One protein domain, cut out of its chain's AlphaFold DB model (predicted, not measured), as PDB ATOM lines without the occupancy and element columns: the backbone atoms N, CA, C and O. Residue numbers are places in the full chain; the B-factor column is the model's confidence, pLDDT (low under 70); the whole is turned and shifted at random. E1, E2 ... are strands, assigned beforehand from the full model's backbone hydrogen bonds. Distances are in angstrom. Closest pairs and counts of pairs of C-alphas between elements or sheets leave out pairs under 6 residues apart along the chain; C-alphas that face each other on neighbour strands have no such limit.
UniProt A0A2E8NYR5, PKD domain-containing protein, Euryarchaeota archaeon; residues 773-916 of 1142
ATOM      1  N   ALA A 773      -2.228   9.062 -26.479       97.44
ATOM      2  CA  ALA A 773      -1.431   8.599 -27.610       97.44
ATOM      3  C   ALA A 773      -2.299   7.811 -28.600       97.44
ATOM      4  O   ALA A 773      -3.135   7.003 -28.193       97.44
ATOM      5  N   THR A 774      -2.070   7.998 -29.896       97.62
ATOM      6  CA  THR A 774      -2.700   7.218 -30.969       97.62
ATOM      7  C   THR A 774      -1.619   6.693 -31.897       97.62
ATOM      8  O   THR A 774      -0.834   7.472 -32.441       97.62
ATOM      9  N   ILE A 775      -1.542   5.369 -32.041       97.12
ATOM     10  CA  ILE A 775      -0.577   4.740 -32.942       97.12
ATOM     11  C   ILE A 775      -0.970   5.009 -34.395       97.12
ATOM     12  O   ILE A 775      -2.147   4.982 -34.751       97.12
ATOM     13  N   GLY A 776       0.031   5.307 -35.217       95.00
ATOM     14  CA  GLY A 776      -0.155   5.597 -36.632       95.00
ATOM     15  C   GLY A 776      -0.197   4.347 -37.513       95.00
ATOM     16  O   GLY A 776      -0.341   3.215 -37.045       95.00
ATOM     17  N   THR A 777      -0.025   4.552 -38.814       95.38
ATOM     18  CA  THR A 777       0.045   3.481 -39.812       95.38
ATOM     19  C   THR A 777       1.384   2.757 -39.737       95.38
ATOM     20  O   THR A 777       2.441   3.391 -39.753       95.38
ATOM     21  N   ILE A 778       1.332   1.422 -39.700       96.94
ATOM     22  CA  ILE A 778       2.511   0.553 -39.747       96.94
ATOM     23  C   ILE A 778       2.796   0.156 -41.196       96.94
ATOM     24  O   ILE A 778       1.913  -0.372 -41.871       96.94
ATOM     25  N   ALA A 779       4.037   0.353 -41.634       95.56
ATOM     26  CA  ALA A 779       4.541  -0.061 -42.942       95.56
ATOM     27  C   ALA A 779       5.850  -0.866 -42.816       95.56
ATOM     28  O   ALA A 779       6.506  -0.838 -41.772       95.56
ATOM     29  N   GLU A 780       6.225  -1.590 -43.877       95.25
ATOM     30  CA  GLU A 780       7.535  -2.255 -43.975       95.25
ATOM     31  C   GLU A 780       8.649  -1.198 -43.905       95.25
ATOM     32  O   GLU A 780       8.625  -0.212 -44.639       95.25
ATOM     33  N   GLY A 781       9.592  -1.394 -42.981       93.88
ATOM     34  CA  GLY A 781      10.796  -0.584 -42.854       93.88
ATOM     35  C   GLY A 781      11.939  -1.238 -43.623       93.88
ATOM     36  O   GLY A 781      11.920  -1.333 -44.847       93.88
ATOM     37  N   THR A 782      12.946  -1.733 -42.902       93.31
ATOM     38  CA  THR A 782      13.992  -2.566 -43.508       93.31
ATOM     39  C   THR A 782      13.443  -3.974 -43.723       93.31
ATOM     40  O   THR A 782      13.073  -4.639 -42.764       93.31
ATOM     41  N   ALA A 783      13.393  -4.457 -44.965       86.62
ATOM     42  CA  ALA A 783      12.755  -5.742 -45.267       86.62
ATOM     43  C   ALA A 783      13.541  -6.981 -44.780       86.62
ATOM     44  O   ALA A 783      12.939  -8.028 -44.538       86.62
ATOM     45  N   GLY A 784      14.872  -6.894 -44.651       90.69
ATOM     46  CA  GLY A 784      15.723  -8.064 -44.408       90.69
ATOM     47  C   GLY A 784      15.575  -9.131 -45.506       90.69
ATOM     48  O   GLY A 784      15.369  -8.811 -46.678       90.69
ATOM     49  N   SER A 785      15.673 -10.409 -45.134       91.62
ATOM     50  CA  SER A 785      15.325 -11.552 -45.982       91.62
ATOM     51  C   SER A 785      13.911 -12.052 -45.671       91.62
ATOM     52  O   SER A 785      13.460 -12.024 -44.520       91.62
ATOM     53  N   LYS A 786      13.218 -12.549 -46.702       92.62
ATOM     54  CA  LYS A 786      11.888 -13.158 -46.578       92.62
ATOM     55  C   LYS A 786      11.990 -14.675 -46.695       92.62
ATOM     56  O   LYS A 786      12.717 -15.194 -47.540       92.62
ATOM     57  N   ARG A 787      11.254 -15.386 -45.845       91.75
ATOM     58  CA  ARG A 787      11.009 -16.827 -45.978       91.75
ATOM     59  C   ARG A 787       9.634 -17.040 -46.595       91.75
ATOM     60  O   ARG A 787       8.706 -16.330 -46.227       91.75
ATOM     61  N   TYR A 788       9.514 -18.024 -47.480       92.94
ATOM     62  CA  TYR A 788       8.245 -18.400 -48.097       92.94
ATOM     63  C   TYR A 788       7.856 -19.815 -47.671       92.94
ATOM     64  O   TYR A 788       8.686 -20.717 -47.744       92.94
ATOM     65  N   ILE A 789       6.616 -19.982 -47.213       93.38
ATOM     66  CA  ILE A 789       5.998 -21.281 -46.899       93.38
ATOM     67  C   ILE A 789       4.625 -21.268 -47.563       93.38
ATOM     68  O   ILE A 789       3.862 -20.321 -47.352       93.38
ATOM     69  N   SER A 790       4.347 -22.246 -48.425       92.38
ATOM     70  CA  SER A 790       3.144 -22.291 -49.268       92.38
ATOM     71  C   SER A 790       2.843 -20.965 -49.985       92.38
ATOM     72  O   SER A 790       1.697 -20.534 -50.064       92.38
ATOM     73  N   GLY A 791       3.881 -20.269 -50.466       90.62
ATOM     74  CA  GLY A 791       3.750 -18.979 -51.156       90.62
ATOM     75  C   GLY A 791       3.505 -17.753 -50.260       90.62
ATOM     76  O   GLY A 791       3.441 -16.638 -50.774       90.62
ATOM     77  N   ILE A 792       3.414 -17.909 -48.934       94.38
ATOM     78  CA  ILE A 792       3.217 -16.801 -47.982       94.38
ATOM     79  C   ILE A 792       4.577 -16.258 -47.503       94.38
ATOM     80  O   ILE A 792       5.391 -17.054 -47.028       94.38
ATOM     81  N   PRO A 793       4.836 -14.936 -47.582       95.19
ATOM     82  CA  PRO A 793       6.069 -14.326 -47.086       95.19
ATOM     83  C   PRO A 793       6.049 -14.059 -45.572       95.19
ATOM     84  O   PRO A 793       5.073 -13.548 -45.026       95.19
ATOM     85  N   TYR A 794       7.187 -14.292 -44.919       94.69
ATOM     86  CA  TYR A 794       7.457 -13.951 -43.518       94.69
ATOM     87  C   TYR A 794       8.790 -13.209 -43.415       94.69
ATOM     88  O   TYR A 794       9.738 -13.556 -44.127       94.69
ATOM     89  N   TYR A 795       8.903 -12.238 -42.505       96.06
ATOM     90  CA  TYR A 795      10.218 -11.706 -42.135       96.06
ATOM     91  C   TYR A 795      11.076 -12.834 -41.541       96.06
ATOM     92  O   TYR A 795      10.549 -13.701 -40.840       96.06
ATOM     93  N   ASN A 796      12.379 -12.856 -41.836       93.25
ATOM     94  CA  ASN A 796      13.268 -13.947 -41.423       93.25
ATOM     95  C   ASN A 796      14.612 -13.438 -40.870       93.25
ATOM     96  O   ASN A 796      14.726 -13.210 -39.668       93.25
ATOM     97  N   THR A 797      15.636 -13.255 -41.711       90.06
ATOM     98  CA  THR A 797      16.989 -12.831 -41.285       90.06
ATOM     99  C   THR A 797      17.345 -11.443 -41.828       90.06
ATOM    100  O   THR A 797      16.563 -10.842 -42.555       90.06
ATOM    101  N   GLY A 798      18.514 -10.893 -41.478       89.56
ATOM    102  CA  GLY A 798      18.975  -9.604 -42.025       89.56
ATOM    103  C   GLY A 798      18.378  -8.359 -41.354       89.56
ATOM    104  O   GLY A 798      18.241  -7.334 -42.013       89.56
ATOM    105  N   SER A 799      18.036  -8.453 -40.063       91.81
ATOM    106  CA  SER A 799      17.552  -7.343 -39.218       91.81
ATOM    107  C   SER A 799      16.334  -6.586 -39.775       91.81
ATOM    108  O   SER A 799      16.413  -5.375 -39.996       91.81
ATOM    109  N   PRO A 800      15.202  -7.276 -40.011       95.38
ATOM    110  CA  PRO A 800      13.999  -6.623 -40.505       95.38
ATOM    111  C   PRO A 800      13.412  -5.622 -39.489       95.38
ATOM    112  O   PRO A 800      13.558  -5.789 -38.277       95.38
ATOM    113  N   SER A 801      12.724  -4.586 -39.970       95.88
ATOM    114  CA  SER A 801      12.033  -3.578 -39.154       95.88
ATOM    115  C   SER A 801      10.710  -3.140 -39.784       95.88
ATOM    116  O   SER A 801      10.487  -3.296 -40.984       95.88
ATOM    117  N   VAL A 802       9.833  -2.554 -38.969       97.19
ATOM    118  CA  VAL A 802       8.636  -1.831 -39.421       97.19
ATOM    119  C   VAL A 802       8.729  -0.365 -39.005       97.19
ATOM    120  O   VAL A 802       9.430  -0.024 -38.054       97.19
ATOM    121  N   THR A 803       8.025   0.516 -39.705       96.75
ATOM    122  CA  THR A 803       7.958   1.944 -39.365       96.75
ATOM    123  C   THR A 803       6.540   2.349 -39.004       96.75
ATOM    124  O   THR A 803       5.596   1.916 -39.666       96.75
ATOM    125  N   ILE A 804       6.393   3.219 -38.007       97.75
ATOM    126  CA  ILE A 804       5.122   3.851 -37.642       97.75
ATOM    127  C   ILE A 804       5.136   5.289 -38.161       97.75
ATOM    128  O   ILE A 804       6.041   6.061 -37.843       97.75
ATOM    129  N   THR A 805       4.120   5.654 -38.939       96.12
ATOM    130  CA  THR A 805       3.949   6.998 -39.514       96.12
ATOM    131  C   THR A 805       2.596   7.584 -39.119       96.12
ATOM    132  O   THR A 805       1.617   6.853 -38.998       96.12
ATOM    133  N   GLY A 806       2.525   8.898 -38.880       95.06
ATOM    134  CA  GLY A 806       1.271   9.569 -38.507       95.06
ATOM    135  C   GLY A 806       0.785   9.290 -37.078       95.06
ATOM    136  O   GLY A 806      -0.380   9.530 -36.779       95.06
ATOM    137  N   ALA A 807       1.651   8.781 -36.195       97.38
ATOM    138  CA  ALA A 807       1.344   8.644 -34.773       97.38
ATOM    139  C   ALA A 807       1.143  10.026 -34.128       97.38
ATOM    140  O   ALA A 807       1.841  10.973 -34.488       97.38
ATOM    141  N   THR A 808       0.223  10.154 -33.168       97.50
ATOM    142  CA  THR A 808      -0.078  11.448 -32.528       97.50
ATOM    143  C   THR A 808      -0.115  11.377 -31.005       97.50
ATOM    144  O   THR A 808      -0.543  10.367 -30.443       97.50
ATOM    145  N   VAL A 809       0.260  12.472 -30.334       97.94
ATOM    146  CA  VAL A 809       0.162  12.637 -28.874       97.94
ATOM    147  C   VAL A 809      -0.518  13.963 -28.524       97.94
ATOM    148  O   VAL A 809      -0.040  15.034 -28.890       97.94
ATOM    149  N   ALA A 810      -1.631  13.904 -27.794       97.19
ATOM    150  CA  ALA A 810      -2.294  15.067 -27.202       97.19
ATOM    151  C   ALA A 810      -1.851  15.280 -25.746       97.19
ATOM    152  O   ALA A 810      -1.544  14.314 -25.044       97.19
ATOM    153  N   ASN A 811      -1.877  16.537 -25.291       96.25
ATOM    154  CA  ASN A 811      -1.441  16.997 -23.968       96.25
ATOM    155  C   ASN A 811      -0.001  16.571 -23.640       96.25
ATOM    156  O   ASN A 811       0.250  15.972 -22.594       96.25
ATOM    157  N   PHE A 812       0.946  16.813 -24.550       96.25
ATOM    158  CA  PHE A 812       2.300  16.284 -24.405       96.25
ATOM    159  C   PHE A 812       3.152  17.110 -23.430       96.25
ATOM    160  O   PHE A 812       3.826  16.536 -22.575       96.25
ATOM    161  N   THR A 813       3.087  18.443 -23.510       97.06
ATOM    162  CA  THR A 813       3.797  19.368 -22.605       97.06
ATOM    163  C   THR A 813       2.947  20.593 -22.273       97.06
ATOM    164  O   THR A 813       2.197  21.052 -23.129       97.06
ATOM    165  N   GLY A 814       3.046  21.107 -21.043       96.06
ATOM    166  CA  GLY A 814       2.392  22.345 -20.591       96.06
ATOM    167  C   GLY A 814       3.403  23.484 -20.488       96.06
ATOM    168  O   GLY A 814       4.245  23.642 -21.374       96.06
ATOM    169  N   GLN A 815       3.395  24.219 -19.371       97.38
ATOM    170  CA  GLN A 815       4.540  25.067 -18.988       97.38
ATOM    171  C   GLN A 815       5.775  24.224 -18.627       97.38
ATOM    172  O   GLN A 815       6.909  24.702 -18.697       97.38
ATOM    173  N   ALA A 816       5.558  22.960 -18.254       97.56
ATOM    174  CA  ALA A 816       6.598  21.989 -17.959       97.56
ATOM    175  C   ALA A 816       6.487  20.727 -18.833       97.56
ATOM    176  O   ALA A 816       5.412  20.360 -19.321       97.56
ATOM    177  N   TYR A 817       7.611  20.026 -18.971       97.69
ATOM    178  CA  TYR A 817       7.711  18.699 -19.573       97.69
ATOM    179  C   TYR A 817       8.325  17.705 -18.587       97.69
ATOM    180  O   TYR A 817       9.002  18.077 -17.625       97.69
ATOM    181  N   ARG A 818       8.088  16.412 -18.818       97.31
ATOM    182  CA  ARG A 818       8.670  15.350 -17.994       97.31
ATOM    183  C   ARG A 818      10.100  15.082 -18.434       97.31
ATOM    184  O   ARG A 818      10.323  14.748 -19.596       97.31
ATOM    185  N   ASP A 819      11.038  15.145 -17.501       96.88
ATOM    186  CA  ASP A 819      12.413  14.697 -17.694       96.88
ATOM    187  C   ASP A 819      12.444  13.164 -17.756       96.88
ATOM    188  O   ASP A 819      12.388  12.472 -16.739       96.88
ATOM    189  N   THR A 820      12.421  12.620 -18.972       95.81
ATOM    190  CA  THR A 820      12.419  11.177 -19.230       95.81
ATOM    191  C   THR A 820      13.100  10.865 -20.558       95.81
ATOM    192  O   THR A 820      13.031  11.645 -21.508       95.81
ATOM    193  N   SER A 821      13.736   9.697 -20.636       94.31
ATOM    194  CA  SER A 821      14.260   9.127 -21.882       94.31
ATOM    195  C   SER A 821      13.203   8.353 -22.679       94.31
ATOM    196  O   SER A 821      13.454   8.020 -23.836       94.31
ATOM    197  N   SER A 822      12.027   8.092 -22.096       95.69
ATOM    198  CA  SER A 822      10.909   7.368 -22.719       95.69
ATOM    199  C   SER A 822       9.591   8.166 -22.731       95.69
ATOM    200  O   SER A 822       8.568   7.711 -22.214       95.69
ATOM    201  N   PRO A 823       9.555   9.391 -23.292       96.75
ATOM    202  CA  PRO A 823       8.300  10.131 -23.419       96.75
ATOM    203  C   PRO A 823       7.279   9.429 -24.330       96.75
ATOM    204  O   PRO A 823       6.080   9.644 -24.154       96.75
ATOM    205  N   VAL A 824       7.725   8.569 -25.253       98.06
ATOM    206  CA  VAL A 824       6.880   7.668 -26.051       98.06
ATOM    207  C   VAL A 824       7.475   6.264 -26.036       98.06
ATOM    208  O   VAL A 824       8.692   6.094 -26.107       98.06
ATOM    209  N   GLU A 825       6.611   5.257 -25.962       97.50
ATOM    210  CA  GLU A 825       6.990   3.846 -25.913       97.50
ATOM    211  C   GLU A 825       6.188   3.047 -26.945       97.50
ATOM    212  O   GLU A 825       4.993   3.300 -27.130       97.50
ATOM    213  N   VAL A 826       6.836   2.082 -27.601       98.12
ATOM    214  CA  VAL A 826       6.211   1.105 -28.505       98.12
ATOM    215  C   VAL A 826       6.537  -0.297 -28.017       98.12
ATOM    216  O   VAL A 826       7.701  -0.665 -27.892       98.12
ATOM    217  N   ASP A 827       5.496  -1.089 -27.796       97.75
ATOM    218  CA  ASP A 827       5.587  -2.388 -27.144       97.75
ATOM    219  C   ASP A 827       4.864  -3.488 -27.936       97.75
ATOM    220  O   ASP A 827       3.990  -3.202 -28.767       97.75
ATOM    221  N   PRO A 828       5.173  -4.770 -27.653       96.88
ATOM    222  CA  PRO A 828       4.429  -5.899 -28.195       96.88
ATOM    223  C   PRO A 828       2.925  -5.820 -27.882       96.88
ATOM    224  O   PRO A 828       2.502  -5.609 -26.738       96.88
ATOM    225  N   GLY A 829       2.105  -6.015 -28.913       95.38
ATOM    226  CA  GLY A 829       0.648  -6.097 -28.831       95.38
ATOM    227  C   GLY A 829       0.144  -7.537 -28.722       95.38
ATOM    228  O   GLY A 829       0.827  -8.430 -28.215       95.38
ATOM    229  N   SER A 830      -1.079  -7.768 -29.192       94.06
ATOM    230  CA  SER A 830      -1.710  -9.091 -29.161       94.06
ATOM    231  C   SER A 830      -1.116 -10.021 -30.219       94.06
ATOM    232  O   SER A 830      -0.942  -9.620 -31.374       94.06
ATOM    233  N   ASN A 831      -0.832 -11.268 -29.829       95.31
ATOM    234  CA  ASN A 831      -0.539 -12.339 -30.782       95.31
ATOM    235  C   ASN A 831      -1.816 -12.743 -31.519       95.31
ATOM    236  O   ASN A 831      -2.905 -12.735 -30.945       95.31
ATOM    237  N   GLN A 832      -1.657 -13.107 -32.781       94.06
ATOM    238  CA  GLN A 832      -2.725 -13.491 -33.690       94.06
ATOM    239  C   GLN A 832      -2.556 -14.952 -34.103       94.06
ATOM    240  O   GLN A 832      -1.478 -15.535 -33.958       94.06
ATOM    241  N   GLU A 833      -3.630 -15.542 -34.626       90.69
ATOM    242  CA  GLU A 833      -3.617 -16.882 -35.232       90.69
ATOM    243  C   GLU A 833      -3.099 -17.989 -34.291       90.69
ATOM    244  O   GLU A 833      -2.438 -18.930 -34.718       90.69
ATOM    245  N   GLY A 834      -3.356 -17.856 -32.983       87.56
ATOM    246  CA  GLY A 834      -2.917 -18.824 -31.968       87.56
ATOM    247  C   GLY A 834      -1.397 -18.887 -31.759       87.56
ATOM    248  O   GLY A 834      -0.912 -19.766 -31.049       87.56
ATOM    249  N   THR A 835      -0.636 -17.968 -32.361       93.06
ATOM    250  CA  THR A 835       0.820 -17.904 -32.207       93.06
ATOM    251  C   THR A 835       1.236 -17.324 -30.850       93.06
ATOM    252  O   THR A 835       0.419 -16.772 -30.109       93.06
ATOM    253  N   SER A 836       2.516 -17.462 -30.487       90.56
ATOM    254  CA  SER A 836       3.030 -16.958 -29.211       90.56
ATOM    255  C   SER A 836       4.440 -16.369 -29.306       90.56
ATOM    256  O   SER A 836       5.273 -16.766 -30.125       90.56
ATOM    257  N   GLY A 837       4.714 -15.432 -28.395       90.88
ATOM    258  CA  GLY A 837       6.008 -14.772 -28.235       90.88
ATOM    259  C   GLY A 837       6.122 -13.431 -28.962       90.88
ATOM    260  O   GLY A 837       5.541 -13.226 -30.019       90.88
ATOM    261  N   SER A 838       6.897 -12.513 -28.383       94.31
ATOM    262  CA  SER A 838       7.025 -11.153 -28.912       94.31
ATOM    263  C   SER A 838       7.905 -11.087 -30.159       94.31
ATOM    264  O   SER A 838       8.981 -11.698 -30.192       94.31
ATOM    265  N   ILE A 839       7.462 -10.314 -31.151       95.00
ATOM    266  CA  ILE A 839       8.201 -10.046 -32.397       95.00
ATOM    267  C   ILE A 839       9.030  -8.754 -32.345       95.00
ATOM    268  O   ILE A 839       9.858  -8.537 -33.223       95.00
ATOM    269  N   ILE A 840       8.820  -7.910 -31.331       95.94
ATOM    270  CA  ILE A 840       9.636  -6.729 -31.010       95.94
ATOM    271  C   ILE A 840      10.018  -6.767 -29.524       95.94
ATOM    272  O   ILE A 840       9.390  -7.478 -28.733       95.94
ATOM    273  N   SER A 841      11.041  -6.012 -29.132       94.94
ATOM    274  CA  SER A 841      11.259  -5.645 -27.727       94.94
ATOM    275  C   SER A 841      10.375  -4.455 -27.339       94.94
ATOM    276  O   SER A 841       9.787  -3.811 -28.204       94.94
ATOM    277  N   ASN A 842      10.319  -4.128 -26.049       96.19
ATOM    278  CA  ASN A 842       9.819  -2.826 -25.611       96.19
ATOM    279  C   ASN A 842      10.804  -1.742 -26.069       96.19
ATOM    280  O   ASN A 842      12.015  -1.893 -25.879       96.19
ATOM    281  N   LEU A 843      10.309  -0.683 -26.705       97.12
ATOM    282  CA  LEU A 843      11.126   0.359 -27.323       97.12
ATOM    283  C   LEU A 843      10.756   1.730 -26.773       97.12
ATOM    284  O   LEU A 843       9.600   2.140 -26.831       97.12
ATOM    285  N   ASN A 844      11.770   2.459 -26.316       97.31
ATOM    286  CA  ASN A 844      11.638   3.812 -25.794       97.31
ATOM    287  C   ASN A 844      12.138   4.820 -26.829       97.31
ATOM    288  O   ASN A 844      13.237   4.663 -27.362       97.31
ATOM    289  N   PHE A 845      11.363   5.873 -27.068       97.50
ATOM    290  CA  PHE A 845      11.712   6.956 -27.980       97.50
ATOM    291  C   PHE A 845      11.857   8.259 -27.203       97.50
ATOM    292  O   PHE A 845      10.914   8.685 -26.539       97.50
ATOM    293  N   THR A 846      13.025   8.898 -27.310       97.50
ATOM    294  CA  THR A 846      13.310  10.207 -26.696       97.50
ATOM    295  C   THR A 846      12.527  11.329 -27.385       97.50
ATOM    296  O   THR A 846      12.045  11.150 -28.503       97.50
ATOM    297  N   TYR A 847      12.467  12.523 -26.779       97.12
ATOM    298  CA  TYR A 847      11.839  13.684 -27.427       97.12
ATOM    299  C   TYR A 847      12.454  14.006 -28.799       97.12
ATOM    300  O   TYR A 847      11.731  14.376 -29.715       97.12
ATOM    301  N   ALA A 848      13.764  13.797 -28.966       96.12
ATOM    302  CA  ALA A 848      14.440  13.964 -30.252       96.12
ATOM    303  C   ALA A 848      14.044  12.891 -31.279       96.12
ATOM    304  O   ALA A 848      13.982  13.181 -32.468       96.12
ATOM    305  N   ASN A 849      13.759  11.657 -30.846       95.88
ATOM    306  CA  ASN A 849      13.321  10.603 -31.763       95.88
ATOM    307  C   ASN A 849      11.883  10.795 -32.249       95.88
ATOM    308  O   ASN A 849      11.554  10.334 -33.336       95.88
ATOM    309  N   VAL A 850      11.033  11.431 -31.441       96.69
ATOM    310  CA  VAL A 850       9.617  11.644 -31.773       96.69
ATOM    311  C   VAL A 850       9.330  13.014 -32.372       96.69
ATOM    312  O   VAL A 850       8.170  13.314 -32.655       96.69
ATOM    313  N   ASP A 851      10.359  13.837 -32.580       97.00
ATOM    314  CA  ASP A 851      10.207  15.148 -33.199       97.00
ATOM    315  C   ASP A 851       9.684  15.002 -34.638       97.00
ATOM    316  O   ASP A 851      10.230  14.256 -35.453       97.00
ATOM    317  N   GLY A 852       8.557  15.653 -34.917       94.00
ATOM    318  CA  GLY A 852       7.817  15.570 -36.164       94.00
ATOM    319  C   GLY A 852       8.289  16.585 -37.198       94.00
ATOM    320  O   GLY A 852       9.347  17.198 -37.086       94.00
ATOM    321  N   SER A 853       7.475  16.781 -38.235       90.12
ATOM    322  CA  SER A 853       7.776  17.740 -39.308       90.12
ATOM    323  C   SER A 853       7.790  19.192 -38.823       90.12
ATOM    324  O   SER A 853       8.590  19.998 -39.295       90.12
ATOM    325  N   THR A 854       6.920  19.533 -37.872       93.00
ATOM    326  CA  THR A 854       6.963  20.795 -37.129       93.00
ATOM    327  C   THR A 854       7.691  20.562 -35.819       93.00
ATOM    328  O   THR A 854       7.132  19.913 -34.945       93.00
ATOM    329  N   THR A 855       8.903  21.092 -35.660       95.50
ATOM    330  CA  THR A 855       9.709  20.753 -34.480       95.50
ATOM    331  C   THR A 855       9.054  21.192 -33.159       95.50
ATOM    332  O   THR A 855       8.762  22.381 -32.952       95.50
ATOM    333  N   MET A 856       8.860  20.236 -32.246       96.31
ATOM    334  CA  MET A 856       8.457  20.456 -30.851       96.31
ATOM    335  C   MET A 856       9.638  20.819 -29.950       96.31
ATOM    336  O   MET A 856       9.448  21.031 -28.754       96.31
ATOM    337  N   LEU A 857      10.850  20.871 -30.500       97.50
ATOM    338  CA  LEU A 857      12.074  21.140 -29.764       97.50
ATOM    339  C   LEU A 857      12.630  22.519 -30.093       97.50
ATOM    340  O   LEU A 857      12.489  23.042 -31.199       97.50
ATOM    341  N   ASP A 858      13.305  23.094 -29.114       97.12
ATOM    342  CA  ASP A 858      14.241  24.187 -29.307       97.12
ATOM    343  C   ASP A 858      15.477  23.901 -28.466       97.12
ATOM    344  O   ASP A 858      15.368  23.620 -27.271       97.12
ATOM    345  N   SER A 859      16.647  23.874 -29.105       93.31
ATOM    346  CA  SER A 859      17.910  23.540 -28.437       93.31
ATOM    347  C   SER A 859      17.855  22.221 -27.635       93.31
ATOM    348  O   SER A 859      18.537  22.059 -26.627       93.31
ATOM    349  N   GLY A 860      17.026  21.264 -28.079       92.88
ATOM    350  CA  GLY A 860      16.813  19.963 -27.429       92.88
ATOM    351  C   GLY A 860      15.758  19.934 -26.313       92.88
ATOM    352  O   GLY A 860      15.504  18.864 -25.764       92.88
ATOM    353  N   ILE A 861      15.118  21.063 -25.990       97.44
ATOM    354  CA  ILE A 861      14.115  21.187 -24.922       97.44
ATOM    355  C   ILE A 861      12.707  21.264 -25.534       97.44
ATOM    356  O   ILE A 861      12.503  22.036 -26.475       97.44
ATOM    357  N   PRO A 862      11.714  20.511 -25.017       97.81
ATOM    358  CA  PRO A 862      10.338  20.609 -25.492       97.81
ATOM    359  C   PRO A 862       9.739  22.008 -25.326       97.81
ATOM    360  O   PRO A 862       9.824  22.613 -24.254       97.81
ATOM    361  N   LYS A 863       9.092  22.502 -26.383       97.12
ATOM    362  CA  LYS A 863       8.328  23.755 -26.389       97.12
ATOM    363  C   LYS A 863       7.067  23.626 -25.542       97.12
ATOM    364  O   LYS A 863       6.522  22.526 -25.391       97.12
ATOM    365  N   VAL A 864       6.593  24.748 -25.006       96.62
ATOM    366  CA  VAL A 864       5.343  24.780 -24.230       96.62
ATOM    367  C   VAL A 864       4.166  24.291 -25.056       96.62
ATOM    368  O   VAL A 864       4.139  24.473 -26.275       96.62
ATOM    369  N   ASN A 865       3.158  23.749 -24.379       95.38
ATOM    370  CA  ASN A 865       1.849  23.453 -24.963       95.38
ATOM    371  C   ASN A 865       1.903  22.548 -26.209       95.38
ATOM    372  O   ASN A 865       1.030  22.612 -27.077       95.38
ATOM    373  N   THR A 866       2.906  21.669 -26.306       96.31
ATOM    374  CA  THR A 866       2.986  20.705 -27.407       96.31
ATOM    375  C   THR A 866       1.847  19.699 -27.262       96.31
ATOM    376  O   THR A 866       1.667  19.073 -26.216       96.31
ATOM    377  N   GLY A 867       1.054  19.535 -28.320       94.81
ATOM    378  CA  GLY A 867      -0.105  18.643 -28.313       94.81
ATOM    379  C   GLY A 867      -1.327  19.196 -27.566       94.81
ATOM    380  O   GLY A 867      -2.261  18.435 -27.313       94.81
ATOM    381  N   VAL A 868      -1.331  20.475 -27.176       93.75
ATOM    382  CA  VAL A 868      -2.476  21.143 -26.530       93.75
ATOM    383  C   VAL A 868      -3.361  21.796 -27.594       93.75
ATOM    384  O   VAL A 868      -2.866  22.397 -28.542       93.75
ATOM    385  N   GLY A 869      -4.685  21.651 -27.474       90.50
ATOM    386  CA  GLY A 869      -5.669  22.131 -28.462       90.50
ATOM    387  C   GLY A 869      -5.757  21.274 -29.734       90.50
ATOM    388  O   GLY A 869      -6.850  21.028 -30.237       90.50
ATOM    389  N   SER A 870      -4.628  20.741 -30.203       92.75
ATOM    390  CA  SER A 870      -4.530  19.750 -31.278       92.75
ATOM    391  C   SER A 870      -3.404  18.761 -30.983       92.75
ATOM    392  O   SER A 870      -2.332  19.177 -30.547       92.75
ATOM    393  N   ALA A 871      -3.621  17.468 -31.241       96.25
ATOM    394  CA  ALA A 871      -2.604  16.444 -31.015       96.25
ATOM    395  C   ALA A 871      -1.357  16.682 -31.885       96.25
ATOM    396  O   ALA A 871      -1.463  17.033 -33.058       96.25
ATOM    397  N   TYR A 872      -0.178  16.463 -31.311       97.69
ATOM    398  CA  TYR A 872       1.096  16.598 -32.004       97.69
ATOM    399  C   TYR A 872       1.398  15.344 -32.822       97.69
ATOM    400  O   TYR A 872       1.382  14.243 -32.270       97.69
ATOM    401  N   THR A 873       1.682  15.493 -34.116       97.69
ATOM    402  CA  THR A 873       2.103  14.381 -34.980       97.69
ATOM    403  C   THR A 873       3.588  14.095 -34.789       97.69
ATOM    404  O   THR A 873       4.427  14.959 -35.033       97.69
ATOM    405  N   LEU A 874       3.905  12.871 -34.372       97.75
ATOM    406  CA  LEU A 874       5.269  12.415 -34.130       97.75
ATOM    407  C   LEU A 874       6.045  12.224 -35.440       97.75
ATOM    408  O   LEU A 874       5.465  11.965 -36.500       97.75
ATOM    409  N   GLY A 875       7.372  12.275 -35.335       95.50
ATOM    410  CA  GLY A 875       8.280  11.787 -36.370       95.50
ATOM    411  C   GLY A 875       8.090  10.295 -36.672       95.50
ATOM    412  O   GLY A 875       7.384   9.570 -35.968       95.50
ATOM    413  N   VAL A 876       8.728   9.820 -37.744       95.94
ATOM    414  CA  VAL A 876       8.676   8.399 -38.122       95.94
ATOM    415  C   VAL A 876       9.383   7.557 -37.061       95.94
ATOM    416  O   VAL A 876      10.580   7.724 -36.830       95.94
ATOM    417  N   LEU A 877       8.665   6.611 -36.452       97.06
ATOM    418  CA  LEU A 877       9.235   5.714 -35.445       97.06
ATOM    419  C   LEU A 877       9.692   4.415 -36.114       97.06
ATOM    420  O   LEU A 877       8.875   3.688 -36.679       97.06
ATOM    421  N   ASN A 878      10.987   4.105 -36.046       96.06
ATOM    422  CA  ASN A 878      11.533   2.843 -36.546       96.06
ATOM    423  C   ASN A 878      11.500   1.766 -35.452       96.06
ATOM    424  O   ASN A 878      12.058   1.950 -34.373       96.06
ATOM    425  N   VAL A 879      10.874   0.632 -35.755       97.25
ATOM    426  CA  VAL A 879      10.607  -0.471 -34.829       97.25
ATOM    427  C   VAL A 879      11.301  -1.733 -35.360       97.25
ATOM    428  O   VAL A 879      10.766  -2.410 -36.244       97.25
ATOM    429  N   PRO A 880      12.513  -2.062 -34.881       96.25
ATOM    430  CA  PRO A 880      13.209  -3.282 -35.279       96.25
ATOM    431  C   PRO A 880      12.474  -4.536 -34.793       96.25
ATOM    432  O   PRO A 880      12.006  -4.589 -33.654       96.25
ATOM    433  N   LEU A 881      12.405  -5.557 -35.648       95.56
ATOM    434  CA  LEU A 881      11.913  -6.880 -35.274       95.56
ATOM    435  C   LEU A 881      13.027  -7.679 -34.588       95.56
ATOM    436  O   LEU A 881      14.217  -7.476 -34.848       95.56
ATOM    437  N   VAL A 882      12.652  -8.599 -33.701       92.75
ATOM    438  CA  VAL A 882      13.618  -9.429 -32.974       92.75
ATOM    439  C   VAL A 882      14.416 -10.316 -33.931       92.75
ATOM    440  O   VAL A 882      13.881 -10.907 -34.865       92.75
ATOM    441  N   ASN A 883      15.714 -10.438 -33.659       79.31
ATOM    442  CA  ASN A 883      16.651 -11.277 -34.411       79.31
ATOM    443  C   ASN A 883      16.806 -12.695 -33.828       79.31
ATOM    444  O   ASN A 883      17.616 -13.484 -34.312       79.31
ATOM    445  N   THR A 884      16.052 -13.018 -32.777       78.06
ATOM    446  CA  THR A 884      16.010 -14.343 -32.152       78.06
ATOM    447  C   THR A 884      15.035 -15.259 -32.890       78.06
ATOM    448  O   THR A 884      14.194 -14.793 -33.659       78.06
ATOM    449  N   GLN A 885      15.147 -16.575 -32.680       82.38
ATOM    450  CA  GLN A 885      14.248 -17.555 -33.294       82.38
ATOM    451  C   GLN A 885      12.798 -17.321 -32.828       82.38
ATOM    452  O   GLN A 885      12.450 -17.616 -31.681       82.38
ATOM    453  N   ARG A 886      11.957 -16.782 -33.716       91.12
ATOM    454  CA  ARG A 886      10.534 -16.518 -33.488       91.12
ATOM    455  C   ARG A 886       9.682 -16.992 -34.666       91.12
ATOM    456  O   ARG A 886      10.064 -16.858 -35.826       91.12
ATOM    457  N   ARG A 887       8.506 -17.529 -34.337       91.94
ATOM    458  CA  ARG A 887       7.460 -17.947 -35.270       91.94
ATOM    459  C   ARG A 887       6.122 -17.433 -34.757       91.94
ATOM    460  O   ARG A 887       5.469 -18.108 -33.963       91.94
ATOM    461  N   ALA A 888       5.773 -16.209 -35.134       94.25
ATOM    462  CA  ALA A 888       4.592 -15.543 -34.607       94.25
ATOM    463  C   ALA A 888       4.010 -14.502 -35.561       94.25
ATOM    464  O   ALA A 888       4.700 -13.960 -36.428       94.25
ATOM    465  N   VAL A 889       2.731 -14.208 -35.340       96.06
ATOM    466  CA  VAL A 889       2.026 -13.063 -35.907       96.06
ATOM    467  C   VAL A 889       1.591 -12.183 -34.747       96.06
ATOM    468  O   VAL A 889       0.851 -12.641 -33.880       96.06
ATOM    469  N   GLN A 890       2.032 -10.929 -34.707       96.69
ATOM    470  CA  GLN A 890       1.710 -10.033 -33.597       96.69
ATOM    471  C   GLN A 890       1.424  -8.613 -34.087       96.69
ATOM    472  O   GLN A 890       2.029  -8.137 -35.047       96.69
ATOM    473  N   GLN A 891       0.514  -7.931 -33.399       97.06
ATOM    474  CA  GLN A 891       0.340  -6.480 -33.497       97.06
ATOM    475  C   GLN A 891       1.324  -5.760 -32.561       97.06
ATOM    476  O   GLN A 891       1.925  -6.376 -31.680       97.06
ATOM    477  N   ILE A 892       1.462  -4.441 -32.694       97.62
ATOM    478  CA  ILE A 892       2.236  -3.595 -31.767       97.62
ATOM    479  C   ILE A 892       1.359  -2.459 -31.234       97.62
ATOM    480  O   ILE A 892       0.315  -2.144 -31.810       97.62
ATOM    481  N   LYS A 893       1.756  -1.861 -30.112       97.62
ATOM    482  CA  LYS A 893       0.991  -0.817 -29.419       97.62
ATOM    483  C   LYS A 893       1.895   0.313 -28.934       97.62
ATOM    484  O   LYS A 893       3.064   0.075 -28.663       97.62
ATOM    485  N   MET A 894       1.355   1.522 -28.803       97.94
ATOM    486  CA  MET A 894       2.089   2.735 -28.420       97.94
ATOM    487  C   MET A 894       1.433   3.441 -27.229       97.94
ATOM    488  O   MET A 894       0.208   3.436 -27.113       97.94
ATOM    489  N   ARG A 895       2.225   4.088 -26.369       97.88
ATOM    490  CA  ARG A 895       1.753   5.020 -25.326       97.88
ATOM    491  C   ARG A 895       2.716   6.198 -25.158       97.88
ATOM    492  O   ARG A 895       3.848   6.130 -25.627       97.88
ATOM    493  N   ALA A 896       2.280   7.256 -24.478       97.94
ATOM    494  CA  ALA A 896       3.100   8.438 -24.200       97.94
ATOM    495  C   ALA A 896       3.015   8.867 -22.728       97.94
ATOM    496  O   ALA A 896       2.090   8.469 -22.019       97.94
ATOM    497  N   SER A 897       3.956   9.694 -22.272       97.56
ATOM    498  CA  SER A 897       4.029  10.203 -20.896       97.56
ATOM    499  C   SER A 897       4.299  11.711 -20.842       97.56
ATOM    500  O   SER A 897       5.117  12.218 -21.602       97.56
ATOM    501  N   ASN A 898       3.666  12.410 -19.894       97.06
ATOM    502  CA  ASN A 898       3.931  13.815 -19.548       97.06
ATOM    503  C   ASN A 898       4.126  13.965 -18.019       97.06
ATOM    504  O   ASN A 898       4.255  12.964 -17.309       97.06
ATOM    505  N   CYS A 899       4.159  15.195 -17.492       96.75
ATOM    506  CA  CYS A 899       4.303  15.435 -16.048       96.75
ATOM    507  C   CYS A 899       3.152  14.868 -15.201       96.75
ATOM    508  O   CYS A 899       3.368  14.567 -14.031       96.75
ATOM    509  N   ASN A 900       1.951  14.715 -15.752       96.00
ATOM    510  CA  ASN A 900       0.751  14.321 -15.010       96.00
ATOM    511  C   ASN A 900       0.433  12.822 -15.110       96.00
ATOM    512  O   ASN A 900      -0.404  12.331 -14.358       96.00
ATOM    513  N   GLY A 901       1.106  12.078 -15.994       96.00
ATOM    514  CA  GLY A 901       0.957  10.628 -16.066       96.00
ATOM    515  C   GLY A 901       1.378  10.017 -17.398       96.00
ATOM    516  O   GLY A 901       2.096  10.620 -18.195       96.00
ATOM    517  N   THR A 902       0.909   8.792 -17.624       97.06
ATOM    518  CA  THR A 902       1.157   7.990 -18.828       97.06
ATOM    519  C   THR A 902      -0.183   7.583 -19.440       97.06
ATOM    520  O   THR A 902      -1.115   7.238 -18.713       97.06
ATOM    521  N   SER A 903      -0.298   7.642 -20.767       97.50
ATOM    522  CA  SER A 903      -1.521   7.284 -21.488       97.50
ATOM    523  C   SER A 903      -1.803   5.780 -21.433       97.50
ATOM    524  O   SER A 903      -0.899   4.958 -21.261       97.50
ATOM    525  N   SER A 904      -3.053   5.391 -21.693       96.25
ATOM    526  CA  SER A 904      -3.361   4.019 -22.114       96.25
ATOM    527  C   SER A 904      -2.657   3.683 -23.437       96.25
ATOM    528  O   SER A 904      -2.255   4.579 -24.187       96.25
ATOM    529  N   TYR A 905      -2.512   2.388 -23.727       97.44
ATOM    530  CA  TYR A 905      -1.970   1.933 -25.005       97.44
ATOM    531  C   TYR A 905      -2.973   2.119 -26.147       97.44
ATOM    532  O   TYR A 905      -4.150   1.796 -26.008       97.44
ATOM    533  N   SER A 906      -2.466   2.543 -27.302       97.38
ATOM    534  CA  SER A 906      -3.141   2.490 -28.595       97.38
ATOM    535  C   SER A 906      -2.524   1.367 -29.431       97.38
ATOM    536  O   SER A 906      -1.321   1.381 -29.689       97.38
ATOM    537  N   THR A 907      -3.322   0.366 -29.804       96.31
ATOM    538  CA  THR A 907      -2.870  -0.833 -30.535       96.31
ATOM    539  C   THR A 907      -3.146  -0.688 -32.027       96.31
ATOM    540  O   THR A 907      -4.237  -0.274 -32.411       96.31
ATOM    541  N   ALA A 908      -2.175  -1.045 -32.867       94.38
ATOM    542  CA  ALA A 908      -2.353  -1.035 -34.313       94.38
ATOM    543  C   ALA A 908      -3.102  -2.279 -34.796       94.38
ATOM    544  O   ALA A 908      -2.995  -3.349 -34.204       94.38
ATOM    545  N   SER A 909      -3.811  -2.153 -35.917       92.06
ATOM    546  CA  SER A 909      -4.528  -3.268 -36.544       92.06
ATOM    547  C   SER A 909      -3.639  -4.165 -37.411       92.06
ATOM    548  O   SER A 909      -4.015  -5.305 -37.670       92.06
ATOM    549  N   THR A 910      -2.478  -3.677 -37.865       96.38
ATOM    550  CA  THR A 910      -1.583  -4.418 -38.766       96.38
ATOM    551  C   THR A 910      -0.909  -5.591 -38.056       96.38
ATOM    552  O   THR A 910      -0.214  -5.417 -37.054       96.38
ATOM    553  N   ASN A 911      -1.065  -6.779 -38.626       96.94
ATOM    554  CA  ASN A 911      -0.467  -8.026 -38.174       96.94
ATOM    555  C   ASN A 911       0.926  -8.200 -38.788       96.94
ATOM    556  O   ASN A 911       1.078  -8.218 -40.007       96.94
ATOM    557  N   ILE A 912       1.960  -8.359 -37.967       97.25
ATOM    558  CA  ILE A 912       3.339  -8.514 -38.445       97.25
ATOM    559  C   ILE A 912       3.764  -9.977 -38.283       97.25
ATOM    560  O   ILE A 912       3.707 -10.529 -37.185       97.25
ATOM    561  N   GLN A 913       4.188 -10.598 -39.382       95.75
ATOM    562  CA  GLN A 913       4.499 -12.017 -39.524       95.75
ATOM    563  C   GLN A 913       6.018 -12.246 -39.516       95.75
ATOM    564  O   GLN A 913       6.721 -11.886 -40.465       95.75
ATOM    565  N   LEU A 914       6.524 -12.889 -38.464       95.06
ATOM    566  CA  LEU A 914       7.942 -13.214 -38.293       95.06
ATOM    567  C   LEU A 914       8.121 -14.734 -38.205       95.06
ATOM    568  O   LEU A 914       7.515 -15.383 -37.351       95.06
ATOM    569  N   TYR A 915       8.966 -15.290 -39.074       93.50
ATOM    570  CA  TYR A 915       9.367 -16.694 -39.056       93.50
ATOM    571  C   TYR A 915      10.886 -16.811 -39.259       93.50
ATOM    572  O   TYR A 915      11.379 -17.039 -40.364       93.50
ATOM    573  N   SER A 916      11.617 -16.747 -38.147       89.88
ATOM    574  CA  SER A 916      13.074 -16.905 -38.063       89.88
ATOM    575  C   SER A 916      13.539 -18.232 -37.429       89.88
ATOM    576  O   SER A 916      14.730 -18.535 -37.464       89.88
TER     577      SER A 916
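AT A GLANCE: This is residues 773 to 916 of the 1142 residues of the protein "PKD domain-containing protein" of Euryarchaeota archaeon (UniProt A0A2E8NYR5). With little regular structure, this rod has a small sandwich in its middle, a curled sheet E8-E7-E10-E11 partly face to face with E1-E4-E9; the hairpin E2-E3 extends one end, E6 the other. The 144 printed residues, all strand by class, hold eleven strands in order E1 to E11, 56 residues; both sheets are antiparallel. It is compact, radius of gyration of the C-alphas 16.4 A, spanning 55 by 27 by 22 A.

HOW THE PARTS SIT: E10, residues 887 to 898, is antiparallel to E7, residues 824 to 832: N 825 and O 895 are 2.9 A apart. E4, residues 801 to 805, is antiparallel to E9, residues 877 to 880: N 802 and O 879 are 2.9 A apart. The closest C-alphas of E3, residues 792 to 795, and E11, residues 911 to 915, are Tyr 795 and Leu 914, 4.7 A.

IN THESE COORDINATES: E10 runs 35.6 A, from C-alpha 887 at (7.460, -17.947, -35.270) to C-alpha 898 at (3.931, 13.815, -19.548).

THE WHOLE: The printed part has no cut; links E8 to E9 and E10 to E11 are long. No printed residue is under pLDDT 70.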